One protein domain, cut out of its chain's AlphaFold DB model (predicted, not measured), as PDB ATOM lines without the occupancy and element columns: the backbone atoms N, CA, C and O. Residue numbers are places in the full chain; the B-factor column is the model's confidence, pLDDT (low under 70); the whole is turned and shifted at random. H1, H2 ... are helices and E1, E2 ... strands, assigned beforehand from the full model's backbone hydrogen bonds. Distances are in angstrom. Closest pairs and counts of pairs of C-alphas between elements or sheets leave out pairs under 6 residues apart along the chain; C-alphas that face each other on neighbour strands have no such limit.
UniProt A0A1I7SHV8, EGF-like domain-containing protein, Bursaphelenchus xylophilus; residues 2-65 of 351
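This is residues 2 to 65 of the 351 residues of the protein "EGF-like domain-containing protein" of Bursaphelenchus xylophilus (UniProt A0A1I7SHV8). There is little regular structure: a small helix, H1, near one end, with residues 4 to 9 sticking out, is joined by a long link to a head of loops with a short antiparallel hairpin, E1 and E2, and strands E3 and E4. The printed part has 64 residues, 18 in one named helix and four named strands, in the order H1, E1, E2, E3, E4; the class is mixed. It is loose, radius of gyration of the C-alphas 14.8 A, a rod spanning 51 by 20 by 11 A.

In H1, residues 10 to 15, every O i to N i+4 pair is within hydrogen-bond range. E1, residues 29 to 31, and E2, residues 37 to 39, form an antiparallel hairpin at 162 degrees; N 30 and O 38, 2.9 A, are within hydrogen-bond range. E3, residues 42 to 44, and E4, residues 50 to 52, meet only at a point, where facing C-alphas 43 and 52 are 4.1 A apart.

H1 begins at C-alpha 10 (-24.108, 17.341, 41.275) and measures 8.7 A from first to last C-alpha. E4 ends at C-alpha 52 (9.096, 11.764, 54.479).

The farthest C-alphas, Lys 6 and Lys 65, are 50.6 A apart. The printed part has no cut. Residues 14 to 19, 22 to 23 and 57 to 65 are under pLDDT 70.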
ATOM      1  N   CYS A   2     -24.169  15.788  33.443       90.62
ATOM      2  CA  CYS A   2     -24.424  14.589  32.635       90.62
ATOM      3  C   CYS A   2     -23.453  13.458  33.011       90.62
ATOM      4  O   CYS A   2     -22.241  13.667  33.011       90.62
ATOM      5  N   VAL A   3     -23.976  12.266  33.303       88.31
ATOM      6  CA  VAL A   3     -23.207  11.034  33.537       88.31
ATOM      7  C   VAL A   3     -23.907   9.887  32.808       88.31
ATOM      8  O   VAL A   3     -25.110   9.700  32.959       88.31
ATOM      9  N   LYS A   4     -23.167   9.117  31.995       89.06
ATOM     10  CA  LYS A   4     -23.711   8.006  31.180       89.06
ATOM     11  C   LYS A   4     -24.980   8.399  30.389       89.06
ATOM     12  O   LYS A   4     -25.971   7.677  30.398       89.06
ATOM     13  N   GLN A   5     -24.942   9.567  29.737       92.50
ATOM     14  CA  GLN A   5     -26.047  10.161  28.959       92.50
ATOM     15  C   GLN A   5     -27.330  10.481  29.761       92.50
ATOM     16  O   GLN A   5     -28.359  10.795  29.171       92.50
ATOM     17  N   LYS A   6     -27.288  10.456  31.100       91.56
ATOM     18  CA  LYS A   6     -28.399  10.872  31.968       91.56
ATOM     19  C   LYS A   6     -28.017  12.112  32.769       91.56
ATOM     20  O   LYS A   6     -26.865  12.268  33.177       91.56
ATOM     21  N   CYS A   7     -28.981  12.995  33.021       93.31
ATOM     22  CA  CYS A   7     -28.774  14.082  33.970       93.31
ATOM     23  C   CYS A   7     -28.788  13.516  35.397       93.31
ATOM     24  O   CYS A   7     -29.721  12.821  35.795       93.31
ATOM     25  N   SER A   8     -27.739  13.802  36.159       90.06
ATOM     26  CA  SER A   8     -27.560  13.402  37.554       90.06
ATOM     27  C   SER A   8     -27.325  14.633  38.427       90.06
ATOM     28  O   SER A   8     -26.803  15.658  37.964       90.06
ATOM     29  N   ASN A   9     -27.712  14.537  39.700       90.38
ATOM     30  CA  ASN A   9     -27.485  15.599  40.674       90.38
ATOM     31  C   ASN A   9     -25.972  15.788  40.905       90.38
ATOM     32  O   ASN A   9     -25.217  14.817  40.892       90.38
ATOM     33  N   LEU A  10     -25.526  17.036  41.088       81.38
ATOM     34  CA  LEU A  10     -24.108  17.341  41.275       81.38
ATOM     35  C   LEU A  10     -23.542  16.650  42.519       81.38
ATOM     36  O   LEU A  10     -22.515  15.990  42.396       81.38
ATOM     37  N   THR A  11     -24.232  16.737  43.662       79.00
ATOM     38  CA  THR A  11     -23.765  16.200  44.951       79.00
ATOM     39  C   THR A  11     -23.465  14.706  44.852       79.00
ATOM     40  O   THR A  11     -22.347  14.276  45.130       79.00
ATOM     41  N   GLN A  12     -24.419  13.944  44.310       75.69
ATOM     42  CA  GLN A  12     -24.317  12.497  44.122       75.69
ATOM     43  C   GLN A  12     -23.120  12.105  43.237       75.69
ATOM     44  O   GLN A  12     -22.443  11.116  43.496       75.69
ATOM     45  N   VAL A  13     -22.829  12.882  42.187       73.56
ATOM     46  CA  VAL A  13     -21.680  12.630  41.299       73.56
ATOM     47  C   VAL A  13     -20.363  13.079  41.937       73.56
ATOM     48  O   VAL A  13     -19.328  12.465  41.689       73.56
ATOM     49  N   THR A  14     -20.372  14.110  42.784       69.94
ATOM     50  CA  THR A  14     -19.179  14.514  43.540       69.94
ATOM     51  C   THR A  14     -18.837  13.566  44.687       69.94
ATOM     52  O   THR A  14     -17.657  13.406  44.958       69.94
ATOM     53  N   GLU A  15     -19.814  12.887  45.293       68.12
ATOM     54  CA  GLU A  15     -19.584  11.835  46.298       68.12
ATOM     55  C   GLU A  15     -18.918  10.589  45.687       68.12
ATOM     56  O   GLU A  15     -18.044   9.987  46.306       68.12
ATOM     57  N   MET A  16     -19.262  10.233  44.440       61.38
ATOM     58  CA  MET A  16     -18.611   9.135  43.700       61.38
ATOM     59  C   MET A  16     -17.149   9.427  43.327       61.38
ATOM     60  O   MET A  16     -16.402   8.502  43.011       61.38
ATOM     61  N   VAL A  17     -16.742  10.699  43.317       61.44
ATOM     62  CA  VAL A  17     -15.374  11.129  43.010       61.44
ATOM     63  C   VAL A  17     -14.752  11.638  44.302       61.44
ATOM     64  O   VAL A  17     -14.746  12.842  44.556       61.44
ATOM     65  N   SER A  18     -14.232  10.710  45.109       57.31
ATOM     66  CA  SER A  18     -13.524  10.998  46.357       57.31
ATOM     67  C   SER A  18     -12.332  11.922  46.098       57.31
ATOM     68  O   SER A  18     -11.265  11.487  45.662       57.31
ATOM     69  N   LYS A  19     -12.536  13.217  46.332       66.56
ATOM     70  CA  LYS A  19     -11.514  14.257  46.236       66.56
ATOM     71  C   LYS A  19     -10.929  14.471  47.618       66.56
ATOM     72  O   LYS A  19     -11.692  14.643  48.562       66.56
ATOM     73  N   CYS A  20      -9.607  14.542  47.699       74.69
ATOM     74  CA  CYS A  20      -9.007  15.352  48.744       74.69
ATOM     75  C   CYS A  20      -9.332  16.828  48.459       74.69
ATOM     76  O   CYS A  20      -9.256  17.294  47.319       74.69
ATOM     77  N   ASP A  21      -9.683  17.573  49.493       70.00
ATOM     78  CA  ASP A  21      -9.507  19.018  49.504       70.00
ATOM     79  C   ASP A  21      -8.005  19.332  49.716       70.00
ATOM     80  O   ASP A  21      -7.288  18.532  50.324       70.00
ATOM     81  N   PRO A  22      -7.455  20.470  49.248       61.41
ATOM     82  CA  PRO A  22      -6.110  20.912  49.639       61.41
ATOM     83  C   PRO A  22      -5.855  20.945  51.162       61.41
ATOM     84  O   PRO A  22      -4.695  20.842  51.576       61.41
ATOM     85  N   THR A  23      -6.892  21.037  52.005       68.69
ATOM     86  CA  THR A  23      -6.760  20.868  53.463       68.69
ATOM     87  C   THR A  23      -6.451  19.430  53.896       68.69
ATOM     88  O   THR A  23      -5.662  19.257  54.827       68.69
ATOM     89  N   ASP A  24      -6.948  18.402  53.196       77.06
ATOM     90  CA  ASP A  24      -6.681  16.984  53.509       77.06
ATOM     91  C   ASP A  24      -5.207  16.605  53.295       77.06
ATOM     92  O   ASP A  24      -4.665  15.751  53.994       77.06
ATOM     93  N   CYS A  25      -4.511  17.300  52.388       85.38
ATOM     94  CA  CYS A  25      -3.057  17.188  52.223       85.38
ATOM     95  C   CYS A  25      -2.261  17.987  53.282       85.38
ATOM     96  O   CYS A  25      -1.095  18.325  53.057       85.38
ATOM     97  N   HIS A  26      -2.891  18.355  54.408       86.50
ATOM     98  CA  HIS A  26      -2.333  19.118  55.535       86.50
ATOM     99  C   HIS A  26      -1.651  20.450  55.151       86.50
ATOM    100  O   HIS A  26      -0.782  20.935  55.878       86.50
ATOM    101  N   GLY A  27      -1.985  21.032  53.991       87.00
ATOM    102  CA  GLY A  27      -1.263  22.178  53.415       87.00
ATOM    103  C   GLY A  27       0.199  21.888  53.024       87.00
ATOM    104  O   GLY A  27       0.962  22.812  52.758       87.00
ATOM    105  N   LYS A  28       0.602  20.611  53.002       89.12
ATOM    106  CA  LYS A  28       1.971  20.113  52.766       89.12
ATOM    107  C   LYS A  28       2.100  19.319  51.459       89.12
ATOM    108  O   LYS A  28       3.122  18.676  51.219       89.12
ATOM    109  N   GLY A  29       1.070  19.336  50.619       88.75
ATOM    110  CA  GLY A  29       1.031  18.632  49.343       88.75
ATOM    111  C   GLY A  29      -0.113  19.103  48.455       88.75
ATOM    112  O   GLY A  29      -0.950  19.901  48.872       88.75
ATOM    113  N   ILE A  30      -0.136  18.605  47.222       87.06
ATOM    114  CA  ILE A  30      -1.133  18.946  46.201       87.06
ATOM    115  C   ILE A  30      -2.021  17.724  45.956       87.06
ATOM    116  O   ILE A  30      -1.511  16.646  45.653       87.06
ATOM    117  N   CYS A  31      -3.340  17.883  46.071       87.06
ATOM    118  CA  CYS A  31      -4.300  16.834  45.729       87.06
ATOM    119  C   CYS A  31      -4.382  16.629  44.206       87.06
ATOM    120  O   CYS A  31      -4.448  17.601  43.452       87.06
ATOM    121  N   ASN A  32      -4.419  15.375  43.746       80.81
ATOM    122  CA  ASN A  32      -4.674  15.038  42.345       80.81
ATOM    123  C   ASN A  32      -6.140  14.637  42.080       80.81
ATOM    124  O   ASN A  32      -6.930  14.385  42.987       80.81
ATOM    125  N   ASN A  33      -6.501  14.525  40.800       76.31
ATOM    126  CA  ASN A  33      -7.851  14.187  40.333       76.31
ATOM    127  C   ASN A  33      -8.333  12.760  40.684       76.31
ATOM    128  O   ASN A  33      -9.449  12.399  40.319       76.31
ATOM    129  N   VAL A  34      -7.500  11.957  41.352       74.94
ATOM    130  CA  VAL A  34      -7.788  10.591  41.823       74.94
ATOM    131  C   VAL A  34      -7.815  10.548  43.364       74.94
ATOM    132  O   VAL A  34      -7.737   9.478  43.957       74.94
ATOM    133  N   GLY A  35      -7.867  11.701  44.041       80.00
ATOM    134  CA  GLY A  35      -7.961  11.772  45.504       80.00
ATOM    135  C   GLY A  35      -6.670  11.420  46.252       80.00
ATOM    136  O   GLY A  35      -6.727  11.070  47.424       80.00
ATOM    137  N   ASN A  36      -5.508  11.487  45.593       83.44
ATOM    138  CA  ASN A  36      -4.210  11.221  46.219       83.44
ATOM    139  C   ASN A  36      -3.400  12.516  46.365       83.44
ATOM    140  O   ASN A  36      -3.281  13.285  45.407       83.44
ATOM    141  N   CYS A  37      -2.778  12.724  47.526       87.12
ATOM    142  CA  CYS A  37      -1.844  13.826  47.739       87.12
ATOM    143  C   CYS A  37      -0.458  13.530  47.137       87.12
ATOM    144  O   CYS A  37       0.067  12.417  47.225       87.12
ATOM    145  N   HIS A  38       0.168  14.557  46.564       88.81
ATOM    146  CA  HIS A  38       1.590  14.598  46.238       88.81
ATOM    147  C   HIS A  38       2.292  15.527  47.235       88.81
ATOM    148  O   HIS A  38       2.083  16.741  47.209       88.81
ATOM    149  N   CYS A  39       3.096  14.964  48.131       89.62
ATOM    150  CA  CYS A  39       3.689  15.669  49.262       89.62
ATOM    151  C   CYS A  39       4.965  16.427  48.895       89.62
ATOM    152  O   CYS A  39       5.790  15.961  48.105       89.62
ATOM    153  N   LEU A  40       5.155  17.583  49.529       87.06
ATOM    154  CA  LEU A  40       6.386  18.361  49.442       87.06
ATOM    155  C   LEU A  40       7.567  17.605  50.090       87.06
ATOM    156  O   LEU A  40       7.356  16.824  51.028       87.06
ATOM    157  N   PRO A  41       8.817  17.840  49.642       85.88
ATOM    158  CA  PRO A  41      10.007  17.277  50.276       85.88
ATOM    159  C   PRO A  41      10.045  17.565  51.783       85.88
ATOM    160  O   PRO A  41       9.805  18.690  52.214       85.88
ATOM    161  N   GLY A  42      10.346  16.539  52.583       83.62
ATOM    162  CA  GLY A  42      10.259  16.584  54.046       83.62
ATOM    163  C   GLY A  42       8.992  15.936  54.617       83.62
ATOM    164  O   GLY A  42       8.998  15.563  55.790       83.62
ATOM    165  N   TYR A  43       7.953  15.712  53.805       87.56
ATOM    166  CA  TYR A  43       6.692  15.077  54.212       87.56
ATOM    167  C   TYR A  43       6.392  13.789  53.430       87.56
ATOM    168  O   TYR A  43       7.065  13.459  52.452       87.56
ATOM    169  N   GLY A  44       5.406  13.022  53.889       83.81
ATOM    170  CA  GLY A  44       4.970  11.762  53.291       83.81
ATOM    171  C   GLY A  44       3.692  11.236  53.944       83.81
ATOM    172  O   GLY A  44       3.025  11.961  54.675       83.81
ATOM    173  N   GLY A  45       3.357   9.971  53.685       81.00
ATOM    174  CA  GLY A  45       2.040   9.415  54.020       81.00
ATOM    175  C   GLY A  45       0.996   9.744  52.949       81.00
ATOM    176  O   GLY A  45       1.290  10.420  51.964       81.00
ATOM    177  N   THR A  46      -0.230   9.248  53.117       83.69
ATOM    178  CA  THR A  46      -1.341   9.498  52.177       83.69
ATOM    179  C   THR A  46      -1.853  10.939  52.233       83.69
ATOM    180  O   THR A  46      -2.355  11.438  51.230       83.69
ATOM    181  N   ALA A  47      -1.697  11.599  53.385       84.44
ATOM    182  CA  ALA A  47      -2.223  12.930  53.691       84.44
ATOM    183  C   ALA A  47      -1.124  13.994  53.917       84.44
ATOM    184  O   ALA A  47      -1.422  15.113  54.329       84.44
ATOM    185  N   CYS A  48       0.149  13.663  53.668       88.12
ATOM    186  CA  CYS A  48       1.313  14.522  53.948       88.12
ATOM    187  C   CYS A  48       1.475  14.904  55.436       88.12
ATOM    188  O   CYS A  48       2.065  15.929  55.782       88.12
ATOM    189  N   ASP A  49       0.950  14.076  56.333       88.56
ATOM    190  CA  ASP A  49       0.938  14.256  57.780       88.56
ATOM    191  C   ASP A  49       2.308  13.956  58.412       88.56
ATOM    192  O   ASP A  49       2.847  14.798  59.143       88.56
ATOM    193  N   ILE A  50       2.894  12.801  58.069       86.12
ATOM    194  CA  ILE A  50       4.170  12.293  58.596       86.12
ATOM    195  C   ILE A  50       5.402  12.877  57.873       86.12
ATOM    196  O   ILE A  50       5.304  13.322  56.726       86.12
ATOM    197  N   PRO A  51       6.597  12.875  58.501       84.81
ATOM    198  CA  PRO A  51       7.844  13.217  57.816       84.81
ATOM    199  C   PRO A  51       8.216  12.174  56.747       84.81
ATOM    200  O   PRO A  51       8.039  10.971  56.944       84.81
ATOM    201  N   GLY A  52       8.778  12.623  55.623       82.88
ATOM    202  CA  GLY A  52       9.096  11.764  54.479       82.88
ATOM    203  C   GLY A  52       9.977  12.425  53.415       82.88
ATOM    204  O   GLY A  52      10.478  13.534  53.589       82.88
ATOM    205  N   TYR A  53      10.187  11.731  52.296       79.50
ATOM    206  CA  TYR A  53      11.049  12.188  51.193       79.50
ATOM    207  C   TYR A  53      10.293  13.006  50.121       79.50
ATOM    208  O   TYR A  53      10.845  13.265  49.054       79.50
ATOM    209  N   GLY A  54       9.046  13.413  50.388       83.44
ATOM    210  CA  GLY A  54       8.119  13.975  49.399       83.44
ATOM    211  C   GLY A  54       7.623  12.937  48.386       83.44
ATOM    212  O   GLY A  54       7.984  11.761  48.458       83.44
ATOM    213  N   GLY A  55       6.837  13.385  47.407       80.06
ATOM    214  CA  GLY A  55       6.287  12.556  46.330       80.06
ATOM    215  C   GLY A  55       4.850  12.101  46.586       80.06
ATOM    216  O   GLY A  55       4.232  12.478  47.580       80.06
ATOM    217  N   SER A  56       4.301  11.292  45.679       71.88
ATOM    218  CA  SER A  56       2.986  10.656  45.860       71.88
ATOM    219  C   SER A  56       3.133   9.149  46.047       71.88
ATOM    220  O   SER A  56       4.111   8.557  45.581       71.88
ATOM    221  N   VAL A  57       2.115   8.517  46.639       66.44
ATOM    222  CA  VAL A  57       2.002   7.049  46.773       66.44
ATOM    223  C   VAL A  57       2.259   6.328  45.438       66.44
ATOM    224  O   VAL A  57       2.857   5.256  45.418       66.44
ATOM    225  N   ASN A  58       1.884   6.956  44.320       64.38
ATOM    226  CA  ASN A  58       1.949   6.384  42.973       64.38
ATOM    227  C   ASN A  58       3.238   6.750  42.208       64.38
ATOM    228  O   ASN A  58       3.454   6.251  41.108       64.38
ATOM    229  N   SER A  59       4.067   7.653  42.747       61.19
ATOM    230  CA  SER A  59       5.274   8.181  42.081       61.19
ATOM    231  C   SER A  59       6.582   7.712  42.721       61.19
ATOM    232  O   SER A  59       7.642   7.904  42.133       61.19
ATOM    233  N   GLY A  60       6.518   7.140  43.925       62.81
ATOM    234  CA  GLY A  60       7.693   6.937  44.767       62.81
ATOM    235  C   GLY A  60       8.158   8.227  45.467       62.81
ATOM    236  O   GLY A  60       7.539   9.286  45.312       62.81
ATOM    237  N   PRO A  61       9.226   8.141  46.281       60.62
ATOM    238  CA  PRO A  61       9.760   9.276  47.027       60.62
ATOM    239  C   PRO A  61      10.360  10.340  46.095       60.62
ATOM    240  O   PRO A  61      11.176  10.022  45.239       60.62
ATOM    241  N   ALA A  62      10.034  11.618  46.310       60.84
ATOM    242  CA  ALA A  62      10.549  12.727  45.487       60.84
ATOM    243  C   ALA A  62      12.043  13.054  45.710       60.84
ATOM    244  O   ALA A  62      12.595  13.911  45.019       60.84
ATOM    245  N   SER A  63      12.706  12.393  46.662       63.44
ATOM    246  CA  SER A  63      14.145  12.509  46.892       63.44
ATOM    247  C   SER A  63      14.798  11.133  46.971       63.44
ATOM    248  O   SER A  63      14.825  10.490  48.024       63.44
ATOM    249  N   ASP A  64      15.429  10.739  45.868       63.12
ATOM    250  CA  ASP A  64      16.505   9.755  45.898       63.12
ATOM    251  C   ASP A  64      17.661  10.262  46.768       63.12
ATOM    252  O   ASP A  64      18.027  11.444  46.756       63.12
ATOM    253  N   LYS A  65      18.292   9.348  47.510       62.69
ATOM    254  CA  LYS A  65      19.490   9.662  48.295       62.69
ATOM    255  C   LYS A  65      20.712   9.708  47.383       62.69
ATOM    256  O   LYS A  65      21.474   8.744  47.326       62.69
TER     257      LYS A  65